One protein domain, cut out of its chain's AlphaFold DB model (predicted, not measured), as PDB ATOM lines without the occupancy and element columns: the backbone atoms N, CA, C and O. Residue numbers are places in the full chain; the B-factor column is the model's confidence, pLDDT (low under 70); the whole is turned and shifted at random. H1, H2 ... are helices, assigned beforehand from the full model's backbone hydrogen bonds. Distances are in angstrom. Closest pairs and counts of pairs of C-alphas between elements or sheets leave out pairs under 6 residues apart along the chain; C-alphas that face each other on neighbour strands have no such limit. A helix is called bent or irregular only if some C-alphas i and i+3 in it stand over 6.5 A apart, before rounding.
ATOM      1  N   LEU A   2     -36.749  31.359 -53.798       81.06
ATOM      2  CA  LEU A   2     -36.399  31.646 -52.394       81.06
ATOM      3  C   LEU A   2     -37.586  32.045 -51.490       81.06
ATOM      4  O   LEU A   2     -37.722  31.528 -50.389       81.06
ATOM      5  N   LYS A   3     -38.499  32.901 -51.976       82.44
ATOM      6  CA  LYS A   3     -39.706  33.298 -51.222       82.44
ATOM      7  C   LYS A   3     -40.636  32.117 -50.899       82.44
ATOM      8  O   LYS A   3     -41.189  32.070 -49.809       82.44
ATOM      9  N   LYS A   4     -40.788  31.162 -51.828       86.25
ATOM     10  CA  LYS A   4     -41.628  29.965 -51.630       86.25
ATOM     11  C   LYS A   4     -40.994  29.005 -50.625       86.25
ATOM     12  O   LYS A   4     -41.698  28.476 -49.779       86.25
ATOM     13  N   LEU A   5     -39.675  28.826 -50.701       85.56
ATOM     14  CA  LEU A   5     -38.936  28.003 -49.744       85.56
ATOM     15  C   LEU A   5     -39.031  28.586 -48.330       85.56
ATOM     16  O   LEU A   5     -39.410  27.878 -47.408       85.56
ATOM     17  N   LYS A   6     -38.783  29.894 -48.177       88.88
ATOM     18  CA  LYS A   6     -38.938  30.589 -46.892       88.88
ATOM     19  C   LYS A   6     -40.338  30.396 -46.304       88.88
ATOM     20  O   LYS A   6     -40.460  30.137 -45.115       88.88
ATOM     21  N   TYR A   7     -41.370  30.499 -47.139       89.44
ATOM     22  CA  TYR A   7     -42.749  30.272 -46.716       89.44
ATOM     23  C   TYR A   7     -42.962  28.849 -46.172       89.44
ATOM     24  O   TYR A   7     -43.497  28.698 -45.084       89.44
ATOM     25  N   ILE A   8     -42.490  27.814 -46.877       89.56
ATOM     26  CA  ILE A   8     -42.614  26.417 -46.419       89.56
ATOM     27  C   ILE A   8     -41.907  26.205 -45.075       89.56
ATOM     28  O   ILE A   8     -42.468  25.565 -44.191       89.56
ATOM     29  N   LEU A   9     -40.706  26.768 -44.913       92.94
ATOM     30  CA  LEU A   9     -39.903  26.594 -43.700       92.94
ATOM     31  C   LEU A   9     -40.514  27.275 -42.467       92.94
ATOM     32  O   LEU A   9     -40.361  26.790 -41.353       92.94
ATOM     33  N   ILE A  10     -41.206  28.399 -42.655       96.00
ATOM     34  CA  ILE A  10     -41.799  29.170 -41.554       96.00
ATOM     35  C   ILE A  10     -43.214  28.680 -41.211       96.00
ATOM     36  O   ILE A  10     -43.679  28.885 -40.090       96.00
ATOM     37  N   LEU A  11     -43.886  27.991 -42.135       95.00
ATOM     38  CA  LEU A  11     -45.289  27.605 -41.998       95.00
ATOM     39  C   LEU A  11     -45.638  26.860 -40.692       95.00
ATOM     40  O   LEU A  11     -46.653  27.220 -40.096       95.00
ATOM     41  N   PRO A  12     -44.831  25.899 -40.188       97.25
ATOM     42  CA  PRO A  12     -45.125  25.251 -38.908       97.25
ATOM     43  C   PRO A  12     -45.198  26.235 -37.739       97.25
ATOM     44  O   PRO A  12     -46.073  26.130 -36.877       97.25
ATOM     45  N   PHE A  13     -44.308  27.229 -37.737       96.81
ATOM     46  CA  PHE A  13     -44.262  28.271 -36.719       96.81
ATOM     47  C   PHE A  13     -45.430  29.246 -36.863       96.81
ATOM     48  O   PHE A  13     -46.042  29.598 -35.862       96.81
ATOM     49  N   GLU A  14     -45.779  29.649 -38.087       96.69
ATOM     50  CA  GLU A  14     -46.947  30.502 -38.346       96.69
ATOM     51  C   GLU A  14     -48.253  29.837 -37.892       96.69
ATOM     52  O   GLU A  14     -49.066  30.481 -37.227       96.69
ATOM     53  N   ASP A  15     -48.446  28.553 -38.204       96.75
ATOM     54  CA  ASP A  15     -49.642  27.804 -37.805       96.75
ATOM     55  C   ASP A  15     -49.721  27.665 -36.267       96.75
ATOM     56  O   ASP A  15     -50.795  27.856 -35.685       96.75
ATOM     57  N   PHE A  16     -48.589  27.416 -35.593       97.31
ATOM     58  CA  PHE A  16     -48.503  27.399 -34.127       97.31
ATOM     59  C   PHE A  16     -48.811  28.763 -33.501       97.31
ATOM     60  O   PHE A  16     -49.695  28.861 -32.647       97.31
ATOM     61  N   LEU A  17     -48.112  29.816 -33.933       96.94
ATOM     62  CA  LEU A  17     -48.261  31.165 -33.387       96.94
ATOM     63  C   LEU A  17     -49.677  31.696 -33.605       96.94
ATOM     64  O   LEU A  17     -50.274  32.219 -32.669       96.94
ATOM     65  N   SER A  18     -50.266  31.464 -34.779       95.19
ATOM     66  CA  SER A  18     -51.653  31.858 -35.067       95.19
ATOM     67  C   SER A  18     -52.652  31.187 -34.121       95.19
ATOM     68  O   SER A  18     -53.628  31.801 -33.681       95.19
ATOM     69  N   GLY A  19     -52.438  29.909 -33.796       95.12
ATOM     70  CA  GLY A  19     -53.245  29.215 -32.798       95.12
ATOM     71  C   GLY A  19     -53.020  29.780 -31.395       95.12
ATOM     72  O   GLY A  19     -53.988  30.008 -30.664       95.12
ATOM     73  N   LEU A  20     -51.761  30.018 -31.017       95.62
ATOM     74  CA  LEU A  20     -51.378  30.512 -29.695       95.62
ATOM     75  C   LEU A  20     -51.940  31.911 -29.425       95.62
ATOM     76  O   LEU A  20     -52.575  32.129 -28.393       95.62
ATOM     77  N   GLU A  21     -51.787  32.833 -30.373       94.88
ATOM     78  CA  GLU A  21     -52.383  34.170 -30.326       94.88
ATOM     79  C   GLU A  21     -53.896  34.087 -30.122       94.88
ATOM     80  O   GLU A  21     -54.470  34.802 -29.291       94.88
ATOM     81  N   ARG A  22     -54.550  33.152 -30.823       94.19
ATOM     82  CA  ARG A  22     -55.985  32.930 -30.673       94.19
ATOM     83  C   ARG A  22     -56.359  32.417 -29.281       94.19
ATOM     84  O   ARG A  22     -57.408  32.807 -28.765       94.19
ATOM     85  N   ALA A  23     -55.526  31.572 -28.677       93.94
ATOM     86  CA  ALA A  23     -55.741  31.017 -27.344       93.94
ATOM     87  C   ALA A  23     -55.502  32.040 -26.218       93.94
ATOM     88  O   ALA A  23     -56.233  32.025 -25.227       93.94
ATOM     89  N   ILE A  24     -54.526  32.943 -26.362       90.56
ATOM     90  CA  ILE A  24     -54.102  33.861 -25.292       90.56
ATOM     91  C   ILE A  24     -55.219  34.847 -24.902       90.56
ATOM     92  O   ILE A  24     -55.517  34.957 -23.719       90.56
ATOM     93  N   GLY A  25     -55.954  35.456 -25.841       75.38
ATOM     94  CA  GLY A  25     -57.198  36.208 -25.563       75.38
ATOM     95  C   GLY A  25     -57.214  37.083 -24.283       75.38
ATOM     96  O   GLY A  25     -56.209  37.660 -23.886       75.38
ATOM     97  N   LYS A  26     -58.380  37.201 -23.621       71.00
ATOM     98  CA  LYS A  26     -58.525  37.895 -22.314       71.00
ATOM     99  C   LYS A  26     -58.278  36.986 -21.097       71.00
ATOM    100  O   LYS A  26     -58.064  37.491 -20.002       71.00
ATOM    101  N   SER A  27     -58.303  35.665 -21.286       76.69
ATOM    102  CA  SER A  27     -58.188  34.650 -20.223       76.69
ATOM    103  C   SER A  27     -56.890  33.844 -20.346       76.69
ATOM    104  O   SER A  27     -56.894  32.623 -20.177       76.69
ATOM    105  N   ALA A  28     -55.789  34.528 -20.673       82.56
ATOM    106  CA  ALA A  28     -54.521  33.907 -21.053       82.56
ATOM    107  C   ALA A  28     -54.025  32.830 -20.073       82.56
ATOM    108  O   ALA A  28     -53.735  31.729 -20.538       82.56
ATOM    109  N   PRO A  29     -53.992  33.051 -18.741       91.25
ATOM    110  CA  PRO A  29     -53.417  32.058 -17.833       91.25
ATOM    111  C   PRO A  29     -54.183  30.731 -17.839       91.25
ATOM    112  O   PRO A  29     -53.578  29.664 -17.884       91.25
ATOM    113  N   PHE A  30     -55.518  30.795 -17.854       93.88
ATOM    114  CA  PHE A  30     -56.365  29.604 -17.868       93.88
ATOM    115  C   PHE A  30     -56.214  28.818 -19.174       93.88
ATOM    116  O   PHE A  30     -56.017  27.606 -19.148       93.88
ATOM    117  N   ASN A  31     -56.260  29.504 -20.320       92.94
ATOM    118  CA  ASN A  31     -56.146  28.839 -21.617       92.94
ATOM    119  C   ASN A  31     -54.755  28.224 -21.823       92.94
ATOM    120  O   ASN A  31     -54.660  27.143 -22.392       92.94
ATOM    121  N   ILE A  32     -53.689  28.862 -21.331       93.94
ATOM    122  CA  ILE A  32     -52.336  28.294 -21.381       93.94
ATOM    123  C   ILE A  32     -52.216  27.064 -20.476       93.94
ATOM    124  O   ILE A  32     -51.703  26.039 -20.921       93.94
ATOM    125  N   ALA A  33     -52.740  27.115 -19.247       95.50
ATOM    126  CA  ALA A  33     -52.772  25.941 -18.372       95.50
ATOM    127  C   ALA A  33     -53.526  24.771 -19.027       95.50
ATOM    128  O   ALA A  33     -53.086  23.624 -18.955       95.50
ATOM    129  N   LEU A  34     -54.620  25.071 -19.731       95.56
ATOM    130  CA  LEU A  34     -55.383  24.083 -20.482       95.56
ATOM    131  C   LEU A  34     -54.588  23.490 -21.656       95.56
ATOM    132  O   LEU A  34     -54.616  22.275 -21.835       95.56
ATOM    133  N   VAL A  35     -53.856  24.312 -22.423       97.00
ATOM    134  CA  VAL A  35     -52.954  23.832 -23.489       97.00
ATOM    135  C   VAL A  35     -51.948  22.840 -22.916       97.00
ATOM    136  O   VAL A  35     -51.806  21.756 -23.467       97.00
ATOM    137  N   VAL A  36     -51.291  23.183 -21.804       97.81
ATOM    138  CA  VAL A  36     -50.270  22.332 -21.168       97.81
ATOM    139  C   VAL A  36     -50.868  21.020 -20.660       97.81
ATOM    140  O   VAL A  36     -50.309  19.954 -20.909       97.81
ATOM    141  N   LEU A  37     -52.018  21.075 -19.981       98.00
ATOM    142  CA  LEU A  37     -52.681  19.878 -19.463       98.00
ATOM    143  C   LEU A  37     -53.091  18.931 -20.597       98.00
ATOM    144  O   LEU A  37     -52.829  17.733 -20.536       98.00
ATOM    145  N   ILE A  38     -53.719  19.472 -21.642       98.31
ATOM    146  CA  ILE A  38     -54.165  18.678 -22.787       98.31
ATOM    147  C   ILE A  38     -52.967  18.160 -23.578       98.31
ATOM    148  O   ILE A  38     -52.985  16.999 -23.967       98.31
ATOM    149  N   PHE A  39     -51.914  18.961 -23.748       98.25
ATOM    150  CA  PHE A  39     -50.651  18.514 -24.334       98.25
ATOM    151  C   PHE A  39     -50.105  17.292 -23.602       98.25
ATOM    152  O   PHE A  39     -49.795  16.299 -24.248       98.25
ATOM    153  N   ALA A  40     -50.038  17.325 -22.268       97.62
ATOM    154  CA  ALA A  40     -49.517  16.210 -21.482       97.62
ATOM    155  C   ALA A  40     -50.362  14.938 -21.658       97.62
ATOM    156  O   ALA A  40     -49.817  13.853 -21.863       97.62
ATOM    157  N   VAL A  41     -51.693  15.070 -21.633       97.62
ATOM    158  CA  VAL A  41     -52.609  13.940 -21.857       97.62
ATOM    159  C   VAL A  41     -52.482  13.405 -23.282       97.62
ATOM    160  O   VAL A  41     -52.383  12.197 -23.480       97.62
ATOM    161  N   THR A  42     -52.460  14.280 -24.286       98.25
ATOM    162  CA  THR A  42     -52.330  13.862 -25.680       98.25
ATOM    163  C   THR A  42     -50.970  13.249 -25.958       98.25
ATOM    164  O   THR A  42     -50.930  12.242 -26.645       98.25
ATOM    165  N   TRP A  43     -49.884  13.771 -25.392       97.00
ATOM    166  CA  TRP A  43     -48.556  13.168 -25.479       97.00
ATOM    167  C   TRP A  43     -48.561  11.737 -24.934       97.00
ATOM    168  O   TRP A  43     -48.132  10.813 -25.618       97.00
ATOM    169  N   TRP A  44     -49.130  11.541 -23.739       96.25
ATOM    170  CA  TRP A  44     -49.228  10.227 -23.104       96.25
ATOM    171  C   TRP A  44     -50.009   9.205 -23.943       96.25
ATOM    172  O   TRP A  44     -49.634   8.039 -23.980       96.25
ATOM    173  N   ILE A  45     -51.066   9.643 -24.636       96.62
ATOM    174  CA  ILE A  45     -51.857   8.800 -25.549       96.62
ATOM    175  C   ILE A  45     -51.143   8.596 -26.891       96.62
ATOM    176  O   ILE A  45     -51.197   7.514 -27.467       96.62
ATOM    177  N   TYR A  46     -50.510   9.643 -27.413       97.56
ATOM    178  CA  TYR A  46     -49.917   9.662 -28.744       97.56
ATOM    179  C   TYR A  46     -48.725   8.718 -28.844       97.56
ATOM    180  O   TYR A  46     -48.662   7.963 -29.804       97.56
ATOM    181  N   VAL A  47     -47.831   8.726 -27.852       96.19
ATOM    182  CA  VAL A  47     -46.629   7.878 -27.833       96.19
ATOM    183  C   VAL A  47     -46.952   6.401 -28.103       96.19
ATOM    184  O   VAL A  47     -46.489   5.886 -29.111       96.19
ATOM    185  N   PRO A  48     -47.788   5.697 -27.318       96.31
ATOM    186  CA  PRO A  48     -48.055   4.287 -27.593       96.31
ATOM    187  C   PRO A  48     -48.778   4.053 -28.925       96.31
ATOM    188  O   PRO A  48     -48.595   3.010 -29.543       96.31
ATOM    189  N   ILE A  49     -49.601   5.002 -29.386       97.81
ATOM    190  CA  ILE A  49     -50.231   4.905 -30.709       97.81
ATOM    191  C   ILE A  49     -49.171   5.014 -31.811       97.81
ATOM    192  O   ILE A  49     -49.245   4.271 -32.783       97.81
ATOM    193  N   HIS A  50     -48.195   5.908 -31.656       97.81
ATOM    194  CA  HIS A  50     -47.076   6.082 -32.575       97.81
ATOM    195  C   HIS A  50     -46.264   4.786 -32.703       97.81
ATOM    196  O   HIS A  50     -46.091   4.275 -33.804       97.81
ATOM    197  N   GLU A  51     -45.904   4.181 -31.576       97.06
ATOM    198  CA  GLU A  51     -45.190   2.901 -31.531       97.06
ATOM    199  C   GLU A  51     -45.975   1.757 -32.189       97.06
ATOM    200  O   GLU A  51     -45.457   0.990 -33.001       97.06
ATOM    201  N   LEU A  52     -47.278   1.666 -31.905       97.69
ATOM    202  CA  LEU A  52     -48.148   0.695 -32.569       97.69
ATOM    203  C   LEU A  52     -48.217   0.943 -34.080       97.69
ATOM    204  O   LEU A  52     -48.274  -0.011 -34.856       97.69
ATOM    205  N   CYS A  53     -48.209   2.204 -34.515       98.19
ATOM    206  CA  CYS A  53     -48.184   2.548 -35.929       98.19
ATOM    207  C   CYS A  53     -46.923   2.033 -36.632       98.19
ATOM    208  O   CYS A  53     -47.068   1.556 -37.754       98.19
ATOM    209  N   HIS A  54     -45.745   2.036 -36.000       98.12
ATOM    210  CA  HIS A  54     -44.558   1.397 -36.582       98.12
ATOM    211  C   HIS A  54     -44.798  -0.093 -36.838       98.12
ATOM    212  O   HIS A  54     -44.637  -0.571 -37.963       98.12
ATOM    213  N   ALA A  55     -45.296  -0.818 -35.830       97.69
ATOM    214  CA  ALA A  55     -45.625  -2.234 -35.975       97.69
ATOM    215  C   ALA A  55     -46.639  -2.481 -37.111       97.69
ATOM    216  O   ALA A  55     -46.466  -3.391 -37.925       97.69
ATOM    217  N   PHE A  56     -47.677  -1.642 -37.220       97.56
ATOM    218  CA  PHE A  56     -48.637  -1.719 -38.324       97.56
ATOM    219  C   PHE A  56     -48.008  -1.409 -39.685       97.56
ATOM    220  O   PHE A  56     -48.341  -2.087 -40.656       97.56
ATOM    221  N   GLY A  57     -47.108  -0.427 -39.768       98.12
ATOM    222  CA  GLY A  57     -46.362  -0.100 -40.983       98.12
ATOM    223  C   GLY A  57     -45.550  -1.291 -41.489       98.12
ATOM    224  O   GLY A  57     -45.672  -1.657 -42.660       98.12
ATOM    225  N   CYS A  58     -44.832  -1.964 -40.583       98.00
ATOM    226  CA  CYS A  58     -44.076  -3.179 -40.885       98.00
ATOM    227  C   CYS A  58     -44.982  -4.287 -41.447       98.00
ATOM    228  O   CYS A  58     -44.743  -4.802 -42.542       98.00
ATOM    229  N   ILE A  59     -46.080  -4.602 -40.748       97.50
ATOM    230  CA  ILE A  59     -47.032  -5.647 -41.160       97.50
ATOM    231  C   ILE A  59     -47.668  -5.316 -42.517       97.50
ATOM    232  O   ILE A  59     -47.765  -6.178 -43.390       97.50
ATOM    233  N   LEU A  60     -48.090  -4.065 -42.728       97.75
ATOM    234  CA  LEU A  60     -48.689  -3.623 -43.993       97.75
ATOM    235  C   LEU A  60     -47.699  -3.664 -45.157       97.75
ATOM    236  O   LEU A  60     -48.101  -3.943 -46.287       97.75
ATOM    237  N   GLY A  61     -46.417  -3.419 -44.891       96.94
ATOM    238  CA  GLY A  61     -45.343  -3.587 -45.861       96.94
ATOM    239  C   GLY A  61     -44.968  -5.049 -46.132       96.94
ATOM    240  O   GLY A  61     -44.070  -5.288 -46.935       96.94
ATOM    241  N   GLY A  62     -45.627  -6.024 -45.494       97.38
ATOM    242  CA  GLY A  62     -45.362  -7.456 -45.656       97.38
ATOM    243  C   GLY A  62     -44.275  -8.021 -44.737       97.38
ATOM    244  O   GLY A  62     -43.868  -9.164 -44.931       97.38
ATOM    245  N   GLY A  63     -43.805  -7.240 -43.762       97.44
ATOM    246  CA  GLY A  63     -42.884  -7.688 -42.723       97.44
ATOM    247  C   GLY A  63     -43.587  -8.423 -41.580       97.44
ATOM    248  O   GLY A  63     -44.804  -8.639 -41.589       97.44
ATOM    249  N   THR A  64     -42.811  -8.803 -40.569       97.69
ATOM    250  CA  THR A  64     -43.316  -9.457 -39.355       97.69
ATOM    251  C   THR A  64     -42.909  -8.691 -38.107       97.69
ATOM    252  O   THR A  64     -41.868  -8.040 -38.080       97.69
ATOM    253  N   GLY A 102     -37.704  -8.604 -44.105       92.88
ATOM    254  CA  GLY A 102     -37.238  -9.504 -45.159       92.88
ATOM    255  C   GLY A 102     -36.164  -8.873 -46.052       92.88
ATOM    256  O   GLY A 102     -36.035  -9.245 -47.218       92.88
ATOM    257  N   GLY A 103     -35.442  -7.866 -45.542       91.56
ATOM    258  CA  GLY A 103     -34.482  -7.066 -46.310       91.56
ATOM    259  C   GLY A 103     -35.125  -6.077 -47.292       91.56
ATOM    260  O   GLY A 103     -34.449  -5.583 -48.200       91.56
ATOM    261  N   ASN A 104     -36.427  -5.802 -47.152       95.56
ATOM    262  CA  ASN A 104     -37.163  -4.888 -48.017       95.56
ATOM    263  C   ASN A 104     -37.177  -3.461 -47.451       95.56
ATOM    264  O   ASN A 104     -37.906  -3.141 -46.513       95.56
ATOM    265  N   ASP A 105     -36.426  -2.571 -48.096       96.62
ATOM    266  CA  ASP A 105     -36.368  -1.154 -47.731       96.62
ATOM    267  C   ASP A 105     -37.719  -0.435 -47.822       96.62
ATOM    268  O   ASP A 105     -37.951   0.494 -47.062       96.62
ATOM    269  N   LEU A 106     -38.621  -0.827 -48.729       97.38
ATOM    270  CA  LEU A 106     -39.948  -0.210 -48.791       97.38
ATOM    271  C   LEU A 106     -40.766  -0.565 -47.550       97.38
ATOM    272  O   LEU A 106     -41.465   0.294 -47.021       97.38
ATOM    273  N   THR A 107     -40.671  -1.808 -47.080       97.81
ATOM    274  CA  THR A 107     -41.295  -2.239 -45.825       97.81
ATOM    275  C   THR A 107     -40.725  -1.449 -44.654       97.81
ATOM    276  O   THR A 107     -41.498  -0.960 -43.842       97.81
ATOM    277  N   TYR A 108     -39.408  -1.241 -44.619       96.75
ATOM    278  CA  TYR A 108     -38.748  -0.430 -43.592       96.75
ATOM    279  C   TYR A 108     -39.213   1.036 -43.626       96.75
ATOM    280  O   TYR A 108     -39.711   1.552 -42.637       96.75
ATOM    281  N   LEU A 109     -39.201   1.673 -44.801       98.06
ATOM    282  CA  LEU A 109     -39.708   3.038 -44.972       98.06
ATOM    283  C   LEU A 109     -41.186   3.165 -44.579       98.06
ATOM    284  O   LEU A 109     -41.609   4.221 -44.110       98.06
ATOM    285  N   LEU A 110     -41.992   2.119 -44.794       97.88
ATOM    286  CA  LEU A 110     -43.372   2.080 -44.323       97.88
ATOM    287  C   LEU A 110     -43.439   1.980 -42.800       97.88
ATOM    288  O   LEU A 110     -44.235   2.715 -42.225       97.88
ATOM    289  N   THR A 111     -42.626   1.130 -42.165       97.88
ATOM    290  CA  THR A 111     -42.483   1.057 -40.702       97.88
ATOM    291  C   THR A 111     -42.227   2.445 -40.124       97.88
ATOM    292  O   THR A 111     -43.017   2.897 -39.301       97.88
ATOM    293  N   ASP A 112     -41.217   3.161 -40.616       97.44
ATOM    294  CA  ASP A 112     -40.812   4.469 -40.080       97.44
ATOM    295  C   ASP A 112     -41.867   5.544 -40.354       97.44
ATOM    296  O   ASP A 112     -42.167   6.389 -39.513       97.44
ATOM    297  N   TYR A 113     -42.467   5.528 -41.549       98.44
ATOM    298  CA  TYR A 113     -43.347   6.608 -41.979       98.44
ATOM    299  C   TYR A 113     -44.776   6.507 -41.423       98.44
ATOM    300  O   TYR A 113     -45.461   7.526 -41.268       98.44
ATOM    301  N   PHE A 114     -45.266   5.295 -41.142       98.44
ATOM    302  CA  PHE A 114     -46.675   5.055 -40.809       98.44
ATOM    303  C   PHE A 114     -47.219   5.897 -39.640       98.44
ATOM    304  O   PHE A 114     -48.331   6.428 -39.770       98.44
ATOM    305  N   PRO A 115     -46.484   6.108 -38.531       98.38
ATOM    306  CA  PRO A 115     -46.963   6.955 -37.439       98.38
ATOM    307  C   PRO A 115     -47.253   8.397 -37.866       98.38
ATOM    308  O   PRO A 115     -48.185   9.033 -37.363       98.38
ATOM    309  N   PHE A 116     -46.517   8.919 -38.848       98.62
ATOM    310  CA  PHE A 116     -46.670  10.296 -39.316       98.62
ATOM    311  C   PHE A 116     -47.888  10.511 -40.219       98.62
ATOM    312  O   PHE A 116     -48.252  11.656 -40.507       98.62
ATOM    313  N   LEU A 117     -48.617   9.451 -40.579       98.56
ATOM    314  CA  LEU A 117     -49.964   9.599 -41.133       98.56
ATOM    315  C   LEU A 117     -50.888  10.333 -40.149       98.56
ATOM    316  O   LEU A 117     -51.746  11.110 -40.573       98.56
ATOM    317  N   LEU A 118     -50.671  10.182 -38.837       98.56
ATOM    318  CA  LEU A 118     -51.390  10.948 -37.816       98.56
ATOM    319  C   LEU A 118     -51.080  12.443 -37.921       98.56
ATOM    320  O   LEU A 118     -51.988  13.268 -37.801       98.56
ATOM    321  N   THR A 119     -49.832  12.818 -38.210       98.62
ATOM    322  CA  THR A 119     -49.456  14.212 -38.481       98.62
ATOM    323  C   THR A 119     -50.223  14.767 -39.679       98.62
ATOM    324  O   THR A 119     -50.790  15.858 -39.590       98.62
ATOM    325  N   VAL A 120     -50.287  14.004 -40.775       98.56
ATOM    326  CA  VAL A 120     -50.947  14.417 -42.023       98.56
ATOM    327  C   VAL A 120     -52.459  14.560 -41.845       98.56
ATOM    328  O   VAL A 120     -53.034  15.584 -42.221       98.56
ATOM    329  N   PHE A 121     -53.115  13.552 -41.271       98.19
ATOM    330  CA  PHE A 121     -54.577  13.475 -41.253       98.19
ATOM    331  C   PHE A 121     -55.222  14.100 -40.015       98.19
ATOM    332  O   PHE A 121     -56.391  14.482 -40.073       98.19
ATOM    333  N   ILE A 122     -54.484  14.238 -38.909       98.00
ATOM    334  CA  ILE A 122     -55.024  14.709 -37.624       98.00
ATOM    335  C   ILE A 122     -54.260  15.935 -37.130       98.00
ATOM    336  O   ILE A 122     -54.857  17.000 -36.966       98.00
ATOM    337  N   GLY A 123     -52.947  15.811 -36.927       98.12
ATOM    338  CA  GLY A 123     -52.117  16.821 -36.268       98.12
ATOM    339  C   GLY A 123     -52.172  18.182 -36.957       98.12
ATOM    340  O   GLY A 123     -52.649  19.157 -36.373       98.12
ATOM    341  N   VAL A 124     -51.725  18.255 -38.214       98.25
ATOM    342  CA  VAL A 124     -51.674  19.518 -38.968       98.25
ATOM    343  C   VAL A 124     -53.068  20.113 -39.205       98.25
ATOM    344  O   VAL A 124     -53.244  21.311 -38.957       98.25
ATOM    345  N   PRO A 125     -54.096  19.345 -39.626       97.69
ATOM    346  CA  PRO A 125     -55.448  19.884 -39.743       97.69
ATOM    347  C   PRO A 125     -55.983  20.487 -38.443       97.69
ATOM    348  O   PRO A 125     -56.558  21.581 -38.461       97.69
ATOM    349  N   LEU A 126     -55.760  19.812 -37.313       97.38
ATOM    350  CA  LEU A 126     -56.222  20.278 -36.013       97.38
ATOM    351  C   LEU A 126     -55.482  21.546 -35.576       97.38
ATOM    352  O   LEU A 126     -56.143  22.509 -35.174       97.38
ATOM    353  N   LEU A 127     -54.155  21.585 -35.746       97.88
ATOM    354  CA  LEU A 127     -53.312  22.752 -35.469       97.88
ATOM    355  C   LEU A 127     -53.811  23.981 -36.237       97.88
ATOM    356  O   LEU A 127     -54.126  25.015 -35.650       97.88
ATOM    357  N   ARG A 128     -53.996  23.840 -37.552       96.56
ATOM    358  CA  ARG A 128     -54.458  24.931 -38.426       96.56
ATOM    359  C   ARG A 128     -55.858  25.419 -38.062       96.56
ATOM    360  O   ARG A 128     -56.144  26.615 -38.159       96.56
ATOM    361  N   SER A 129     -56.733  24.518 -37.611       96.38
ATOM    362  CA  SER A 129     -58.089  24.871 -37.177       96.38
ATOM    363  C   SER A 129     -58.130  25.680 -35.869       96.38
ATOM    364  O   SER A 129     -59.121  26.373 -35.611       96.38
ATOM    365  N   ALA A 130     -57.060  25.662 -35.059       95.62
ATOM    366  CA  ALA A 130     -56.989  26.409 -33.802       95.62
ATOM    367  C   ALA A 130     -57.136  27.925 -34.021       95.62
ATOM    368  O   ALA A 130     -57.920  28.570 -33.324       95.62
ATOM    369  N   SER A 131     -56.493  28.473 -35.059       94.12
ATOM    370  CA  SER A 131     -56.562  29.903 -35.421       94.12
ATOM    371  C   SER A 131     -57.988  30.415 -35.688       94.12
ATOM    372  O   SER A 131     -58.287  31.592 -35.493       94.12
ATOM    373  N   ARG A 132     -58.902  29.522 -36.092       92.31
ATOM    374  CA  ARG A 132     -60.294  29.842 -36.458       92.31
ATOM    375  C   ARG A 132     -61.301  29.549 -35.347       92.31
ATOM    376  O   ARG A 132     -62.502  29.708 -35.538       92.31
ATOM    377  N   SER A 133     -60.830  29.086 -34.196       93.00
ATOM    378  CA  SER A 133     -61.682  28.617 -33.101       93.00
ATOM    379  C   SER A 133     -62.024  29.735 -32.113       93.00
ATOM    380  O   SER A 133     -61.534  30.852 -32.229       93.00
ATOM    381  N   THR A 134     -62.875  29.484 -31.117       94.69
ATOM    382  CA  THR A 134     -62.951  30.363 -29.931       94.69
ATOM    383  C   THR A 134     -61.635  30.285 -29.141       94.69
ATOM    384  O   THR A 134     -60.926  29.296 -29.304       94.69
ATOM    385  N   PRO A 135     -61.284  31.250 -28.269       95.06
ATOM    386  CA  PRO A 135     -60.035  31.177 -27.497       95.06
ATOM    387  C   PRO A 135     -59.872  29.876 -26.699       95.06
ATOM    388  O   PRO A 135     -58.831  29.229 -26.767       95.06
ATOM    389  N   LEU A 136     -60.942  29.428 -26.034       95.12
ATOM    390  CA  LEU A 136     -60.970  28.133 -25.348       95.12
ATOM    391  C   LEU A 136     -60.760  26.969 -26.328       95.12
ATOM    392  O   LEU A 136     -59.932  26.091 -26.104       95.12
ATOM    393  N   GLY A 137     -61.493  26.979 -27.447       95.94
ATOM    394  CA  GLY A 137     -61.378  25.952 -28.477       95.94
ATOM    395  C   GLY A 137     -60.016  25.932 -29.173       95.94
ATOM    396  O   GLY A 137     -59.609  24.873 -29.641       95.94
ATOM    397  N   ALA A 138     -59.318  27.067 -29.248       95.75
ATOM    398  CA  ALA A 138     -57.953  27.166 -29.746       95.75
ATOM    399  C   ALA A 138     -56.977  26.529 -28.753       95.75
ATOM    400  O   ALA A 138     -56.166  25.712 -29.167       95.75
ATOM    401  N   GLY A 139     -57.124  26.806 -27.450       96.56
ATOM    402  CA  GLY A 139     -56.312  26.173 -26.408       96.56
ATOM    403  C   GLY A 139     -56.425  24.644 -26.408       96.56
ATOM    404  O   GLY A 139     -55.416  23.946 -26.416       96.56
ATOM    405  N   ILE A 140     -57.650  24.114 -26.508       97.25
ATOM    406  CA  ILE A 140     -57.889  22.663 -26.607       97.25
ATOM    407  C   ILE A 140     -57.221  22.075 -27.853       97.25
ATOM    408  O   ILE A 140     -56.472  21.105 -27.764       97.25
ATOM    409  N   ARG A 141     -57.470  22.672 -29.024       97.94
ATOM    410  CA  ARG A 141     -56.919  22.178 -30.295       97.94
ATOM    411  C   ARG A 141     -55.399  22.245 -30.331       97.94
ATOM    412  O   ARG A 141     -54.787  21.317 -30.842       97.94
ATOM    413  N   LEU A 142     -54.791  23.299 -29.789       97.31
ATOM    414  CA  LEU A 142     -53.337  23.398 -29.654       97.31
ATOM    415  C   LEU A 142     -52.785  22.274 -28.787       97.31
ATOM    416  O   LEU A 142     -51.887  21.573 -29.236       97.31
ATOM    417  N   GLY A 143     -53.346  22.069 -27.590       97.94
ATOM    418  CA  GLY A 143     -52.895  21.007 -26.692       97.94
ATOM    419  C   GLY A 143     -52.904  19.636 -27.372       97.94
ATOM    420  O   GLY A 143     -51.907  18.927 -27.322       97.94
ATOM    421  N   ILE A 144     -53.983  19.302 -28.089       98.50
ATOM    422  CA  ILE A 144     -54.082  18.021 -28.809       98.50
ATOM    423  C   ILE A 144     -53.130  17.977 -30.009       98.50
ATOM    424  O   ILE A 144     -52.463  16.980 -30.261       98.50
ATOM    425  N   SER A 145     -53.100  19.039 -30.807       98.19
ATOM    426  CA  SER A 145     -52.391  19.010 -32.085       98.19
ATOM    427  C   SER A 145     -50.880  19.056 -31.936       98.19
ATOM    428  O   SER A 145     -50.207  18.498 -32.787       98.19
ATOM    429  N   LEU A 146     -50.335  19.682 -30.891       97.62
ATOM    430  CA  LEU A 146     -48.895  19.906 -30.766       97.62
ATOM    431  C   LEU A 146     -48.058  18.612 -30.792       97.62
ATOM    432  O   LEU A 146     -47.197  18.528 -31.667       97.62
ATOM    433  N   PRO A 147     -48.315  17.589 -29.946       97.69
ATOM    434  CA  PRO A 147     -47.575  16.324 -30.001       97.69
ATOM    435  C   PRO A 147     -47.629  15.660 -31.379       97.69
ATOM    436  O   PRO A 147     -46.630  15.153 -31.870       97.69
ATOM    437  N   ILE A 148     -48.795  15.712 -32.026       98.50
ATOM    438  CA  ILE A 148     -49.081  14.979 -33.265       98.50
ATOM    439  C   ILE A 148     -48.531  15.723 -34.491       98.50
ATOM    440  O   ILE A 148     -47.974  15.124 -35.407       98.50
ATOM    441  N   ALA A 149     -48.709  17.043 -34.541       98.38
ATOM    442  CA  ALA A 149     -48.315  17.888 -35.662       98.38
ATOM    443  C   ALA A 149     -46.798  18.082 -35.729       98.38
ATOM    444  O   ALA A 149     -46.250  18.196 -36.825       98.38
ATOM    445  N   PHE A 150     -46.140  18.132 -34.567       98.31
ATOM    446  CA  PHE A 150     -44.696  18.329 -34.471       98.31
ATOM    447  C   PHE A 150     -43.899  17.035 -34.313       98.31
ATOM    448  O   PHE A 150     -42.674  17.110 -34.331       98.31
ATOM    449  N   ALA A 151     -44.545  15.868 -34.245       98.19
ATOM    450  CA  ALA A 151     -43.845  14.588 -34.162       98.19
ATOM    451  C   ALA A 151     -42.730  14.414 -35.210       98.19
ATOM    452  O   ALA A 151     -41.628  14.073 -34.796       98.19
ATOM    453  N   PRO A 152     -42.908  14.758 -36.506       98.19
ATOM    454  CA  PRO A 152     -41.812  14.674 -37.470       98.19
ATOM    455  C   PRO A 152     -40.570  15.480 -37.083       98.19
ATOM    456  O   PRO A 152     -39.449  15.037 -37.292       98.19
ATOM    457  N   PHE A 153     -40.762  16.664 -36.495       98.00
ATOM    458  CA  PHE A 153     -39.660  17.529 -36.071       98.00
ATOM    459  C   PHE A 153     -38.965  17.015 -34.810       98.00
ATOM    460  O   PHE A 153     -37.812  17.359 -34.583       98.00
ATOM    461  N   ILE A 154     -39.660  16.223 -33.990       95.94
ATOM    462  CA  ILE A 154     -39.093  15.583 -32.801       95.94
ATOM    463  C   ILE A 154     -38.314  14.327 -33.217       95.94
ATOM    464  O   ILE A 154     -37.200  14.134 -32.746       95.94
ATOM    465  N   SER A 155     -38.833  13.551 -34.175       96.00
ATOM    466  CA  SER A 155     -38.202  12.347 -34.742       96.00
ATOM    467  C   SER A 155     -37.085  12.633 -35.762       96.00
ATOM    468  O   SER A 155     -36.722  11.768 -36.559       96.00
ATOM    469  N   PHE A 156     -36.530  13.849 -35.793       96.44
ATOM    470  CA  PHE A 156     -35.592  14.262 -36.844       96.44
ATOM    471  C   PHE A 156     -34.253  13.505 -36.824       96.44
ATOM    472  O   PHE A 156     -33.610  13.386 -37.865       96.44
ATOM    473  N   SER A 157     -33.830  13.025 -35.651       95.62
ATOM    474  CA  SER A 157     -32.612  12.232 -35.451       95.62
ATOM    475  C   SER A 157     -32.862  10.721 -35.391       95.62
ATOM    476  O   SER A 157     -31.890   9.982 -35.276       95.62
ATOM    477  N   GLY A 158     -34.128  10.293 -35.428       95.56
ATOM    478  CA  GLY A 158     -34.532   8.886 -35.461       95.56
ATOM    479  C   GLY A 158     -35.188   8.556 -36.792       95.56
ATOM    480  O   GLY A 158     -34.531   8.695 -37.820       95.56
ATOM    481  N   ASP A 159     -36.487   8.245 -36.797       97.00
ATOM    482  CA  ASP A 159     -37.258   7.802 -37.975       97.00
ATOM    483  C   ASP A 159     -36.930   8.553 -39.278       97.00
ATOM    484  O   ASP A 159     -36.706   7.959 -40.330       97.00
ATOM    485  N   TYR A 160     -36.871   9.891 -39.247       98.31
ATOM    486  CA  TYR A 160     -36.606  10.666 -40.466       98.31
ATOM    487  C   TYR A 160     -35.149  10.616 -40.914       98.31
ATOM    488  O   TYR A 160     -34.882  10.689 -42.119       98.31
ATOM    489  N   TYR A 161     -34.211  10.522 -39.972       98.38
ATOM    490  CA  TYR A 161     -32.823  10.247 -40.312       98.38
ATOM    491  C   TYR A 161     -32.706   8.849 -40.920       98.38
ATOM    492  O   TYR A 161     -32.103   8.712 -41.986       98.38
ATOM    493  N   GLU A 162     -33.343   7.851 -40.308       97.50
ATOM    494  CA  GLU A 162     -33.331   6.466 -40.765       97.50
ATOM    495  C   GLU A 162     -33.890   6.340 -42.187       97.50
ATOM    496  O   GLU A 162     -33.178   5.891 -43.091       97.50
ATOM    497  N   MET A 163     -35.078   6.891 -42.450       98.50
ATOM    498  CA  MET A 163     -35.649   6.968 -43.798       98.50
ATOM    499  C   MET A 163     -34.686   7.620 -44.802       98.50
ATOM    500  O   MET A 163     -34.512   7.143 -45.931       98.50
ATOM    501  N   GLY A 164     -34.053   8.729 -44.407       98.19
ATOM    502  CA  GLY A 164     -33.055   9.413 -45.223       98.19
ATOM    503  C   GLY A 164     -31.854   8.517 -45.529       98.19
ATOM    504  O   GLY A 164     -31.418   8.434 -46.680       98.19
ATOM    505  N   SER A 165     -31.356   7.803 -44.522       98.06
ATOM    506  CA  SER A 165     -30.195   6.920 -44.619       98.06
ATOM    507  C   SER A 165     -30.446   5.692 -45.485       98.06
ATOM    508  O   SER A 165     -29.581   5.312 -46.278       98.06
ATOM    509  N   ILE A 166     -31.653   5.125 -45.443       97.75
ATOM    510  CA  ILE A 166     -32.080   4.021 -46.306       97.75
ATOM    511  C   ILE A 166     -32.017   4.448 -47.776       97.75
ATOM    512  O   ILE A 166     -31.412   3.765 -48.607       97.75
ATOM    513  N   ILE A 167     -32.567   5.620 -48.102       97.94
ATOM    514  CA  ILE A 167     -32.567   6.148 -49.472       97.94
ATOM    515  C   ILE A 167     -31.139   6.466 -49.935       97.94
ATOM    516  O   ILE A 167     -30.736   6.075 -51.034       97.94
ATOM    517  N   VAL A 168     -30.355   7.163 -49.109       97.38
ATOM    518  CA  VAL A 168     -28.996   7.600 -49.467       97.38
ATOM    519  C   VAL A 168     -28.048   6.418 -49.630       97.38
ATOM    520  O   VAL A 168     -27.311   6.375 -50.617       97.38
ATOM    521  N   SER A 169     -28.094   5.432 -48.733       96.31
ATOM    522  CA  SER A 169     -27.292   4.205 -48.847       96.31
ATOM    523  C   SER A 169     -27.618   3.426 -50.126       96.31
ATOM    524  O   SER A 169     -26.701   2.987 -50.821       96.31
ATOM    525  N   ARG A 170     -28.898   3.330 -50.527       95.44
ATOM    526  CA  ARG A 170     -29.280   2.703 -51.809       95.44
ATOM    527  C   ARG A 170     -28.779   3.472 -53.021       95.44
ATOM    528  O   ARG A 170     -28.350   2.849 -53.987       95.44
ATOM    529  N   ILE A 171     -28.805   4.803 -52.988       95.25
ATOM    530  CA  ILE A 171     -28.249   5.618 -54.077       95.25
ATOM    531  C   ILE A 171     -26.731   5.435 -54.151       95.25
ATOM    532  O   ILE A 171     -26.198   5.223 -55.237       95.25
ATOM    533  N   ALA A 172     -26.031   5.471 -53.016       93.69
ATOM    534  CA  ALA A 172     -24.584   5.266 -52.958       93.69
ATOM    535  C   ALA A 172     -24.175   3.875 -53.468       93.69
ATOM    536  O   ALA A 172     -23.167   3.739 -54.164       93.69
ATOM    537  N   ALA A 173     -24.997   2.857 -53.203       93.44
ATOM    538  CA  ALA A 173     -24.800   1.500 -53.696       93.44
ATOM    539  C   ALA A 173     -24.800   1.371 -55.223       93.44
ATOM    540  O   ALA A 173     -24.174   0.455 -55.747       93.44
ATOM    541  N   LEU A 174     -25.413   2.308 -55.955       93.38
ATOM    542  CA  LEU A 174     -25.338   2.337 -57.421       93.38
ATOM    543  C   LEU A 174     -23.931   2.666 -57.941       93.38
ATOM    544  O   LEU A 174     -23.630   2.408 -59.105       93.38
ATOM    545  N   PHE A 175     -23.077   3.244 -57.093       91.38
ATOM    546  CA  PHE A 175     -21.742   3.722 -57.452       91.38
ATOM    547  C   PHE A 175     -20.615   2.965 -56.737       91.38
ATOM    548  O   PHE A 175     -19.444   3.238 -56.999       91.38
ATOM    549  N   SER A 176     -20.945   2.015 -55.854       86.62
ATOM    550  CA  SER A 176     -19.972   1.202 -55.124       86.62
ATOM    551  C   SER A 176     -20.081  -0.271 -55.531       86.62
ATOM    552  O   SER A 176     -21.173  -0.830 -55.480       86.62
ATOM    553  N   PRO A 177     -18.972  -0.936 -55.904       77.06
ATOM    554  CA  PRO A 177     -18.988  -2.341 -56.315       77.06
ATOM    555  C   PRO A 177     -19.263  -3.326 -55.165       77.06
ATOM    556  O   PRO A 177     -19.600  -4.475 -55.429       77.06
ATOM    557  N   SER A 178     -19.128  -2.897 -53.904       81.81
ATOM    558  CA  SER A 178     -19.461  -3.689 -52.712       81.81
ATOM    559  C   SER A 178     -19.993  -2.759 -51.615       81.81
ATOM    560  O   SER A 178     -19.237  -2.372 -50.722       81.81
ATOM    561  N   PRO A 179     -21.257  -2.314 -51.714       82.88
ATOM    562  CA  PRO A 179     -21.813  -1.351 -50.780       82.88
ATOM    563  C   PRO A 179     -22.131  -2.000 -49.435       82.88
ATOM    564  O   PRO A 179     -22.870  -2.978 -49.370       82.88
ATOM    565  N   ASP A 180     -21.605  -1.407 -48.370       89.81
ATOM    566  CA  ASP A 180     -22.076  -1.638 -47.009       89.81
ATOM    567  C   ASP A 180     -23.285  -0.723 -46.767       89.81
ATOM    568  O   ASP A 180     -23.136   0.481 -46.550       89.81
ATOM    569  N   LEU A 181     -24.488  -1.274 -46.943       90.56
ATOM    570  CA  LEU A 181     -25.737  -0.511 -46.873       90.56
ATOM    571  C   LEU A 181     -26.067  -0.059 -45.454       90.56
ATOM    572  O   LEU A 181     -26.693   0.988 -45.290       90.56
ATOM    573  N   ASP A 182     -25.636  -0.831 -44.461       92.25
ATOM    574  CA  ASP A 182     -25.999  -0.636 -43.061       92.25
ATOM    575  C   ASP A 182     -25.076   0.372 -42.373       92.25
ATOM    576  O   ASP A 182     -25.426   0.935 -41.342       92.25
ATOM    577  N   ARG A 183     -23.939   0.701 -43.001       93.25
ATOM    578  CA  ARG A 183     -22.924   1.627 -42.479       93.25
ATOM    579  C   ARG A 183     -23.463   2.970 -41.984       93.25
ATOM    580  O   ARG A 183     -22.857   3.571 -41.102       93.25
ATOM    581  N   TRP A 184     -24.538   3.476 -42.588       95.00
ATOM    582  CA  TRP A 184     -25.142   4.767 -42.234       95.00
ATOM    583  C   TRP A 184     -26.584   4.642 -41.734       95.00
ATOM    584  O   TRP A 184     -27.219   5.668 -41.513       95.00
ATOM    585  N   ARG A 185     -27.128   3.424 -41.626       95.19
ATOM    586  CA  ARG A 185     -28.530   3.199 -41.255       95.19
ATOM    587  C   ARG A 185     -28.645   3.027 -39.750       95.19
ATOM    588  O   ARG A 185     -27.978   2.172 -39.182       95.19
ATOM    589  N   SER A 186     -29.472   3.853 -39.119       93.31
ATOM    590  CA  SER A 186     -29.792   3.750 -37.698       93.31
ATOM    591  C   SER A 186     -31.022   4.589 -37.366       93.31
ATOM    592  O   SER A 186     -31.212   5.661 -37.943       93.31
ATOM    593  N   ASP A 187     -31.781   4.121 -36.384       90.31
ATOM    594  CA  ASP A 187     -32.861   4.806 -35.673       90.31
ATOM    595  C   ASP A 187     -32.352   5.788 -34.590       90.31
ATOM    596  O   ASP A 187     -33.137   6.518 -33.985       90.31
ATOM    597  N   ASP A 188     -31.036   5.850 -34.350       92.38
ATOM    598  CA  ASP A 188     -30.386   6.761 -33.403       92.38
ATOM    599  C   ASP A 188     -29.119   7.382 -34.014       92.38
ATOM    600  O   ASP A 188     -27.997   6.874 -33.902       92.38
ATOM    601  N   LEU A 189     -29.288   8.553 -34.636       94.50
ATOM    602  CA  LEU A 189     -28.190   9.317 -35.232       94.50
ATOM    603  C   LEU A 189     -27.067   9.648 -34.236       94.50
ATOM    604  O   LEU A 189     -25.904   9.748 -34.638       94.50
ATOM    605  N   PHE A 190     -27.380   9.877 -32.958       93.75
ATOM    606  CA  PHE A 190     -26.360  10.260 -31.982       93.75
ATOM    607  C   PHE A 190     -25.492   9.066 -31.620       93.75
ATOM    608  O   PHE A 190     -24.266   9.193 -31.624       93.75
ATOM    609  N   LYS A 191     -26.114   7.907 -31.396       92.25
ATOM    610  CA  LYS A 191     -25.406   6.645 -31.193       92.25
ATOM    611  C   LYS A 191     -24.560   6.279 -32.411       92.25
ATOM    612  O   LYS A 191     -23.367   6.034 -32.261       92.25
ATOM    613  N   LEU A 192     -25.127   6.352 -33.617       94.06
ATOM    614  CA  LEU A 192     -24.386   6.107 -34.856       94.06
ATOM    615  C   LEU A 192     -23.182   7.049 -35.004       94.06
ATOM    616  O   LEU A 192     -22.096   6.632 -35.403       94.06
ATOM    617  N   SER A 193     -23.356   8.332 -34.677       93.31
ATOM    618  CA  SER A 193     -22.269   9.314 -34.741       93.31
ATOM    619  C   SER A 193     -21.158   9.002 -33.737       93.31
ATOM    620  O   SER A 193     -19.983   9.155 -34.073       93.31
ATOM    621  N   ASP A 194     -21.511   8.561 -32.527       93.00
ATOM    622  CA  ASP A 194     -20.549   8.109 -31.520       93.00
ATOM    623  C   ASP A 194     -19.740   6.903 -32.006       93.00
ATOM    624  O   ASP A 194     -18.506   6.943 -32.010       93.00
ATOM    625  N   GLU A 195     -20.428   5.882 -32.518       92.00
ATOM    626  CA  GLU A 195     -19.822   4.652 -33.029       92.00
ATOM    627  C   GLU A 195     -18.898   4.913 -34.231       92.00
ATOM    628  O   GLU A 195     -17.780   4.391 -34.282       92.00
ATOM    629  N   LEU A 196     -19.323   5.757 -35.179       91.81
ATOM    630  CA  LEU A 196     -18.556   6.039 -36.395       91.81
ATOM    631  C   LEU A 196     -17.387   7.004 -36.174       91.81
ATOM    632  O   LEU A 196     -16.309   6.784 -36.731       91.81
ATOM    633  N   PHE A 197     -17.585   8.089 -35.420       92.56
ATOM    634  CA  PHE A 197     -16.649   9.221 -35.421       92.56
ATOM    635  C   PHE A 197     -15.861   9.394 -34.123       92.56
ATOM    636  O   PHE A 197     -14.762   9.956 -34.161       92.56
ATOM    637  N   PHE A 198     -16.387   8.934 -32.984       89.44
ATOM    638  CA  PHE A 198     -15.839   9.272 -31.664       89.44
ATOM    639  C   PHE A 198     -15.271   8.064 -30.909       89.44
ATOM    640  O   PHE A 198     -14.276   8.209 -30.199       89.44
ATOM    641  N   SER A 199     -15.790   6.861 -31.155       87.81
ATOM    642  CA  SER A 199     -15.337   5.602 -30.543       87.81
ATOM    643  C   SER A 199     -14.057   5.003 -31.167       87.81
ATOM    644  O   SER A 199     -13.716   3.844 -30.936       87.81
ATOM    645  N   GLY A 200     -13.301   5.790 -31.944       70.50
ATOM    646  CA  GLY A 200     -12.013   5.379 -32.524       70.50
ATOM    647  C   GLY A 200     -12.115   4.487 -33.769       70.50
ATOM    648  O   GLY A 200     -11.109   3.909 -34.188       70.50
ATOM    649  N   GLY A 201     -13.305   4.380 -34.365       75.00
ATOM    650  CA  GLY A 201     -13.527   3.682 -35.629       75.00
ATOM    651  C   GLY A 201     -12.820   4.348 -36.815       75.00
ATOM    652  O   GLY A 201     -12.551   5.551 -36.822       75.00
ATOM    653  N   GLN A 202     -12.512   3.559 -37.850       84.12
ATOM    654  CA  GLN A 202     -12.061   4.111 -39.129       84.12
ATOM    655  C   GLN A 202     -13.265   4.675 -39.895       84.12
ATOM    656  O   GLN A 202     -14.135   3.922 -40.343       84.12
ATOM    657  N   TYR A 203     -13.278   5.993 -40.085       91.62
ATOM    658  CA  TYR A 203     -14.239   6.690 -40.936       91.62
ATOM    659  C   TYR A 203     -13.530   7.467 -42.051       91.62
ATOM    660  O   TYR A 203     -12.363   7.849 -41.935       91.62
ATOM    661  N   GLY A 204     -14.242   7.700 -43.151       91.06
ATOM    662  CA  GLY A 204     -13.772   8.487 -44.287       91.06
ATOM    663  C   GLY A 204     -14.693   9.658 -44.626       91.06
ATOM    664  O   GLY A 204     -15.778   9.814 -44.072       91.06
ATOM    665  N   ALA A 205     -14.293  10.470 -45.609       91.69
ATOM    666  CA  ALA A 205     -15.123  11.570 -46.115       91.69
ATOM    667  C   ALA A 205     -16.487  11.092 -46.652       91.69
ATOM    668  O   ALA A 205     -17.469  11.829 -46.584       91.69
ATOM    669  N   GLY A 206     -16.551   9.851 -47.152       92.19
ATOM    670  CA  GLY A 206     -17.796   9.210 -47.572       92.19
ATOM    671  C   GLY A 206     -18.791   9.028 -46.427       92.19
ATOM    672  O   GLY A 206     -19.977   9.224 -46.648       92.19
ATOM    673  N   ASP A 207     -18.323   8.753 -45.208       93.81
ATOM    674  CA  ASP A 207     -19.192   8.579 -44.036       93.81
ATOM    675  C   ASP A 207     -19.781   9.903 -43.577       93.81
ATOM    676  O   ASP A 207     -20.981  10.012 -43.345       93.81
ATOM    677  N   ILE A 208     -18.950  10.946 -43.546       94.50
ATOM    678  CA  ILE A 208     -19.400  12.307 -43.241       94.50
ATOM    679  C   ILE A 208     -20.457  12.746 -44.262       94.50
ATOM    680  O   ILE A 208     -21.509  13.260 -43.886       94.50
ATOM    681  N   ALA A 209     -20.194  12.529 -45.556       95.31
ATOM    682  CA  ALA A 209     -21.133  12.872 -46.617       95.31
ATOM    683  C   ALA A 209     -22.419  12.035 -46.540       95.31
ATOM    684  O   ALA A 209     -23.506  12.597 -46.652       95.31
ATOM    685  N   GLY A 210     -22.310  10.724 -46.318       95.94
ATOM    686  CA  GLY A 210     -23.440   9.806 -46.197       95.94
ATOM    687  C   GLY A 210     -24.372  10.203 -45.059       95.94
ATOM    688  O   GLY A 210     -25.559  10.431 -45.294       95.94
ATOM    689  N   VAL A 211     -23.831  10.402 -43.853       96.81
ATOM    690  CA  VAL A 211     -24.600  10.841 -42.678       96.81
ATOM    691  C   VAL A 211     -25.220  12.222 -42.911       96.81
ATOM    692  O   VAL A 211     -26.420  12.400 -42.699       96.81
ATOM    693  N   LEU A 212     -24.449  13.194 -43.415       97.25
ATOM    694  CA  LEU A 212     -24.943  14.557 -43.635       97.25
ATOM    695  C   LEU A 212     -26.063  14.618 -44.684       97.25
ATOM    696  O   LEU A 212     -27.065  15.300 -44.475       97.25
ATOM    697  N   ILE A 213     -25.914  13.920 -45.813       98.06
ATOM    698  CA  ILE A 213     -26.930  13.900 -46.873       98.06
ATOM    699  C   ILE A 213     -28.191  13.180 -46.382       98.06
ATOM    700  O   ILE A 213     -29.290  13.665 -46.643       98.06
ATOM    701  N   SER A 214     -28.043  12.084 -45.631       98.19
ATOM    702  CA  SER A 214     -29.163  11.357 -45.014       98.19
ATOM    703  C   SER A 214     -29.953  12.255 -44.067       98.19
ATOM    704  O   SER A 214     -31.171  12.358 -44.183       98.19
ATOM    705  N   PHE A 215     -29.252  13.006 -43.216       98.25
ATOM    706  CA  PHE A 215     -29.861  13.972 -42.307       98.25
ATOM    707  C   PHE A 215     -30.591  15.104 -43.040       98.25
ATOM    708  O   PHE A 215     -31.735  15.431 -42.719       98.25
ATOM    709  N   ILE A 216     -29.967  15.688 -44.070       98.31
ATOM    710  CA  ILE A 216     -30.602  16.726 -44.898       98.31
ATOM    711  C   ILE A 216     -31.854  16.174 -45.586       98.31
ATOM    712  O   ILE A 216     -32.879  16.857 -45.627       98.31
ATOM    713  N   LEU A 217     -31.791  14.951 -46.118       98.50
ATOM    714  CA  LEU A 217     -32.940  14.299 -46.735       98.50
ATOM    715  C   LEU A 217     -34.056  14.051 -45.711       98.50
ATOM    716  O   LEU A 217     -35.208  14.354 -46.011       98.50
ATOM    717  N   GLY A 218     -33.720  13.612 -44.497       98.44
ATOM    718  CA  GLY A 218     -34.660  13.505 -43.382       98.44
ATOM    719  C   GLY A 218     -35.379  14.826 -43.102       98.44
ATOM    720  O   GLY A 218     -36.606  14.869 -43.080       98.44
ATOM    721  N   ILE A 219     -34.649  15.947 -43.030       98.31
ATOM    722  CA  ILE A 219     -35.253  17.286 -42.890       98.31
ATOM    723  C   ILE A 219     -36.206  17.600 -44.051       98.31
ATOM    724  O   ILE A 219     -37.302  18.119 -43.831       98.31
ATOM    725  N   VAL A 220     -35.824  17.296 -45.295       98.19
ATOM    726  CA  VAL A 220     -36.707  17.500 -46.457       98.19
ATOM    727  C   VAL A 220     -37.997  16.691 -46.309       98.19
ATOM    728  O   VAL A 220     -39.081  17.225 -46.561       98.19
ATOM    729  N   LEU A 221     -37.895  15.438 -45.866       98.50
ATOM    730  CA  LEU A 221     -39.029  14.549 -45.639       98.50
ATOM    731  C   LEU A 221     -39.940  15.062 -44.508       98.50
ATOM    732  O   LEU A 221     -41.152  15.086 -44.698       98.50
ATOM    733  N   ILE A 222     -39.393  15.589 -43.405       98.56
ATOM    734  CA  ILE A 222     -40.165  16.224 -42.316       98.56
ATOM    735  C   ILE A 222     -41.072  17.333 -42.858       98.56
ATOM    736  O   ILE A 222     -42.283  17.358 -42.610       98.56
ATOM    737  N   TYR A 223     -40.499  18.256 -43.637       98.25
ATOM    738  CA  TYR A 223     -41.266  19.355 -44.222       98.25
ATOM    739  C   TYR A 223     -42.249  18.869 -45.287       98.25
ATOM    740  O   TYR A 223     -43.338  19.439 -45.403       98.25
ATOM    741  N   ALA A 224     -41.910  17.824 -46.046       98.06
ATOM    742  CA  ALA A 224     -42.833  17.204 -46.989       98.06
ATOM    743  C   ALA A 224     -44.059  16.624 -46.262       98.06
ATOM    744  O   ALA A 224     -45.186  16.912 -46.665       98.06
ATOM    745  N   THR A 225     -43.860  15.908 -45.154       98.56
ATOM    746  CA  THR A 225     -44.931  15.368 -44.302       98.56
ATOM    747  C   THR A 225     -45.828  16.463 -43.756       98.56
ATOM    748  O   THR A 225     -47.051  16.418 -43.922       98.56
ATOM    749  N   TYR A 226     -45.233  17.497 -43.161       98.44
ATOM    750  CA  TYR A 226     -46.000  18.626 -42.651       98.44
ATOM    751  C   TYR A 226     -46.818  19.289 -43.770       98.44
ATOM    752  O   TYR A 226     -48.014  19.552 -43.621       98.44
ATOM    753  N   PHE A 227     -46.199  19.505 -44.934       97.44
ATOM    754  CA  PHE A 227     -46.859  20.110 -46.084       97.44
ATOM    755  C   PHE A 227     -47.989  19.238 -46.648       97.44
ATOM    756  O   PHE A 227     -49.032  19.778 -47.020       97.44
ATOM    757  N   MET A 228     -47.853  17.909 -46.658       97.75
ATOM    758  CA  MET A 228     -48.957  17.005 -46.999       97.75
ATOM    759  C   MET A 228     -50.148  17.199 -46.056       97.75
ATOM    760  O   MET A 228     -51.282  17.302 -46.525       97.75
ATOM    761  N   GLY A 229     -49.900  17.366 -44.754       97.81
ATOM    762  CA  GLY A 229     -50.945  17.710 -43.788       97.81
ATOM    763  C   GLY A 229     -51.611  19.061 -44.070       97.81
ATOM    764  O   GLY A 229     -52.831  19.201 -43.957       97.81
ATOM    765  N   VAL A 230     -50.846  20.059 -44.524       96.44
ATOM    766  CA  VAL A 230     -51.388  21.361 -44.955       96.44
ATOM    767  C   VAL A 230     -52.288  21.203 -46.180       96.44
ATOM    768  O   VAL A 230     -53.376  21.786 -46.226       96.44
ATOM    769  N   LEU A 231     -51.849  20.438 -47.183       95.50
ATOM    770  CA  LEU A 231     -52.640  20.168 -48.384       95.50
ATOM    771  C   LEU A 231     -53.942  19.450 -48.026       95.50
ATOM    772  O   LEU A 231     -55.011  19.889 -48.450       95.50
ATOM    773  N   PHE A 232     -53.867  18.419 -47.185       96.38
ATOM    774  CA  PHE A 232     -55.037  17.695 -46.701       96.38
ATOM    775  C   PHE A 232     -55.997  18.610 -45.926       96.38
ATOM    776  O   PHE A 232     -57.191  18.661 -46.227       96.38
ATOM    777  N   SER A 233     -55.471  19.424 -45.004       95.19
ATOM    778  CA  SER A 233     -56.237  20.418 -44.238       95.19
ATOM    779  C   SER A 233     -57.011  21.390 -45.139       95.19
ATOM    780  O   SER A 233     -58.163  21.730 -44.847       95.19
ATOM    781  N   ARG A 234     -56.413  21.830 -46.254       92.12
ATOM    782  CA  ARG A 234     -57.071  22.715 -47.233       92.12
ATOM    783  C   ARG A 234     -58.239  22.024 -47.928       92.12
ATOM    784  O   ARG A 234     -59.297  22.638 -48.050       92.12
ATOM    785  N   THR A 235     -58.064  20.763 -48.319       89.88
ATOM    786  CA  THR A 235     -59.106  19.962 -48.973       89.88
ATOM    787  C   THR A 235     -60.325  19.792 -48.071       89.88
ATOM    788  O   THR A 235     -61.443  20.048 -48.510       89.88
ATOM    789  N   ILE A 236     -60.129  19.443 -46.795       88.88
ATOM    790  CA  ILE A 236     -61.251  19.224 -45.866       88.88
ATOM    791  C   ILE A 236     -61.916  20.526 -45.399       88.88
ATOM    792  O   ILE A 236     -63.097  20.536 -45.072       88.88
ATOM    793  N   SER A 237     -61.174  21.638 -45.362       78.56
ATOM    794  CA  SER A 237     -61.705  22.924 -44.892       78.56
ATOM    795  C   SER A 237     -62.472  23.695 -45.972       78.56
ATOM    796  O   SER A 237     -62.998  24.765 -45.675       78.56
ATOM    797  N   GLY A 238     -62.469  23.231 -47.229       60.53
ATOM    798  CA  GLY A 238     -63.092  23.928 -48.364       60.53
ATOM    799  C   GLY A 238     -62.460  25.284 -48.716       60.53
ATOM    800  O   GLY A 238     -62.991  26.017 -49.549       60.53
TER     801      GLY A 238
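AT A GLANCE: This is residues 2 to 64 and 102 to 238 of the 242 residues of an uncharacterized protein of Candidatus Dadabacteria bacterium RIFCSPHIGHO2_12_FULL_53_21 (UniProt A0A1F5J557). Long helix H7 runs most of the length of an elongated, all-helix body, packing at one end on H5 and farther along across an up-and-down bundle of H1b, H2, H3b and H4, each running against the one before. H6 lies at the H5 end, and residues 2 to 7 of H1a stick out. The printed part has 200 residues, with seven named helices, H1 to H7, and no named strand. It is only just compact, close to loose, with a radius of gyration of the C-alphas of 19.3 A and spans of 64 by 38 by 35 A.

HOW THE PARTS SIT: H7, residues 205 to 237, touches H5, residues 159 to 173, at a steep tilt of 54 degrees, closest at the C-alphas of Gly 164 and Ser 214, 4.4 A. H3, residues 105 to 130, assigned as one helix by its hydrogen bonds, is bent, C-alphas 112 and 115 being 7.1 A apart; its arms are H3a, to residue 112, and H3b, from 115. H7 touches H3b with residues 225 to 233 alone, closest at the C-alphas of Val 120 and Gly 229, 3.7 A. H3b and H4, residues 135 to 157, form a hairpin, with the closest C-alphas, of Gly 123 and Ala 149, 4.0 A apart. Both are irregular: C-alphas 121 and 124 are 7.1 A apart, 154 and 157 7.8 A. H2, residues 28 to 60, touches H4, closest at the C-alphas of Phe 39 and Gly 143, 4.1 A. H1, residues 2 to 24, likewise assigned as one helix, is bent, C-alphas 9 and 12 being 7.2 A apart; arm H1b, from residue 12, touches H4, closest at the C-alphas of Ala 23 and Pro 135, 4.3 A. H6, residues 189 to 198, is near H7. O i to N i+4 pairs are within hydrogen-bond range throughout H1a, H1b, H3a, H5, H6 and H7, and in 27 of 29 for H2, 9 of 12 for H3b and 14 of 19 for H4.

IN THESE COORDINATES: H7 runs 48.0 A, from C-alpha 205 at (-15.123, 11.570, -46.115) to C-alpha 237 at (-61.705, 22.924, -44.892). H2 spans 44.4 A and H4 34.3 A. H1a begins at C-alpha 2, (-36.399, 31.646, -52.394).

THE WHOLE: The C-alphas farthest apart, of Lys 26 and Pro 177, are 65.9 A apart. Residues 65 to 101 are not printed; C-alphas 64 and 102 stand 8.4 A apart across the cut. The H5 to H6 link is long. Only residue 238 has pLDDT under 70.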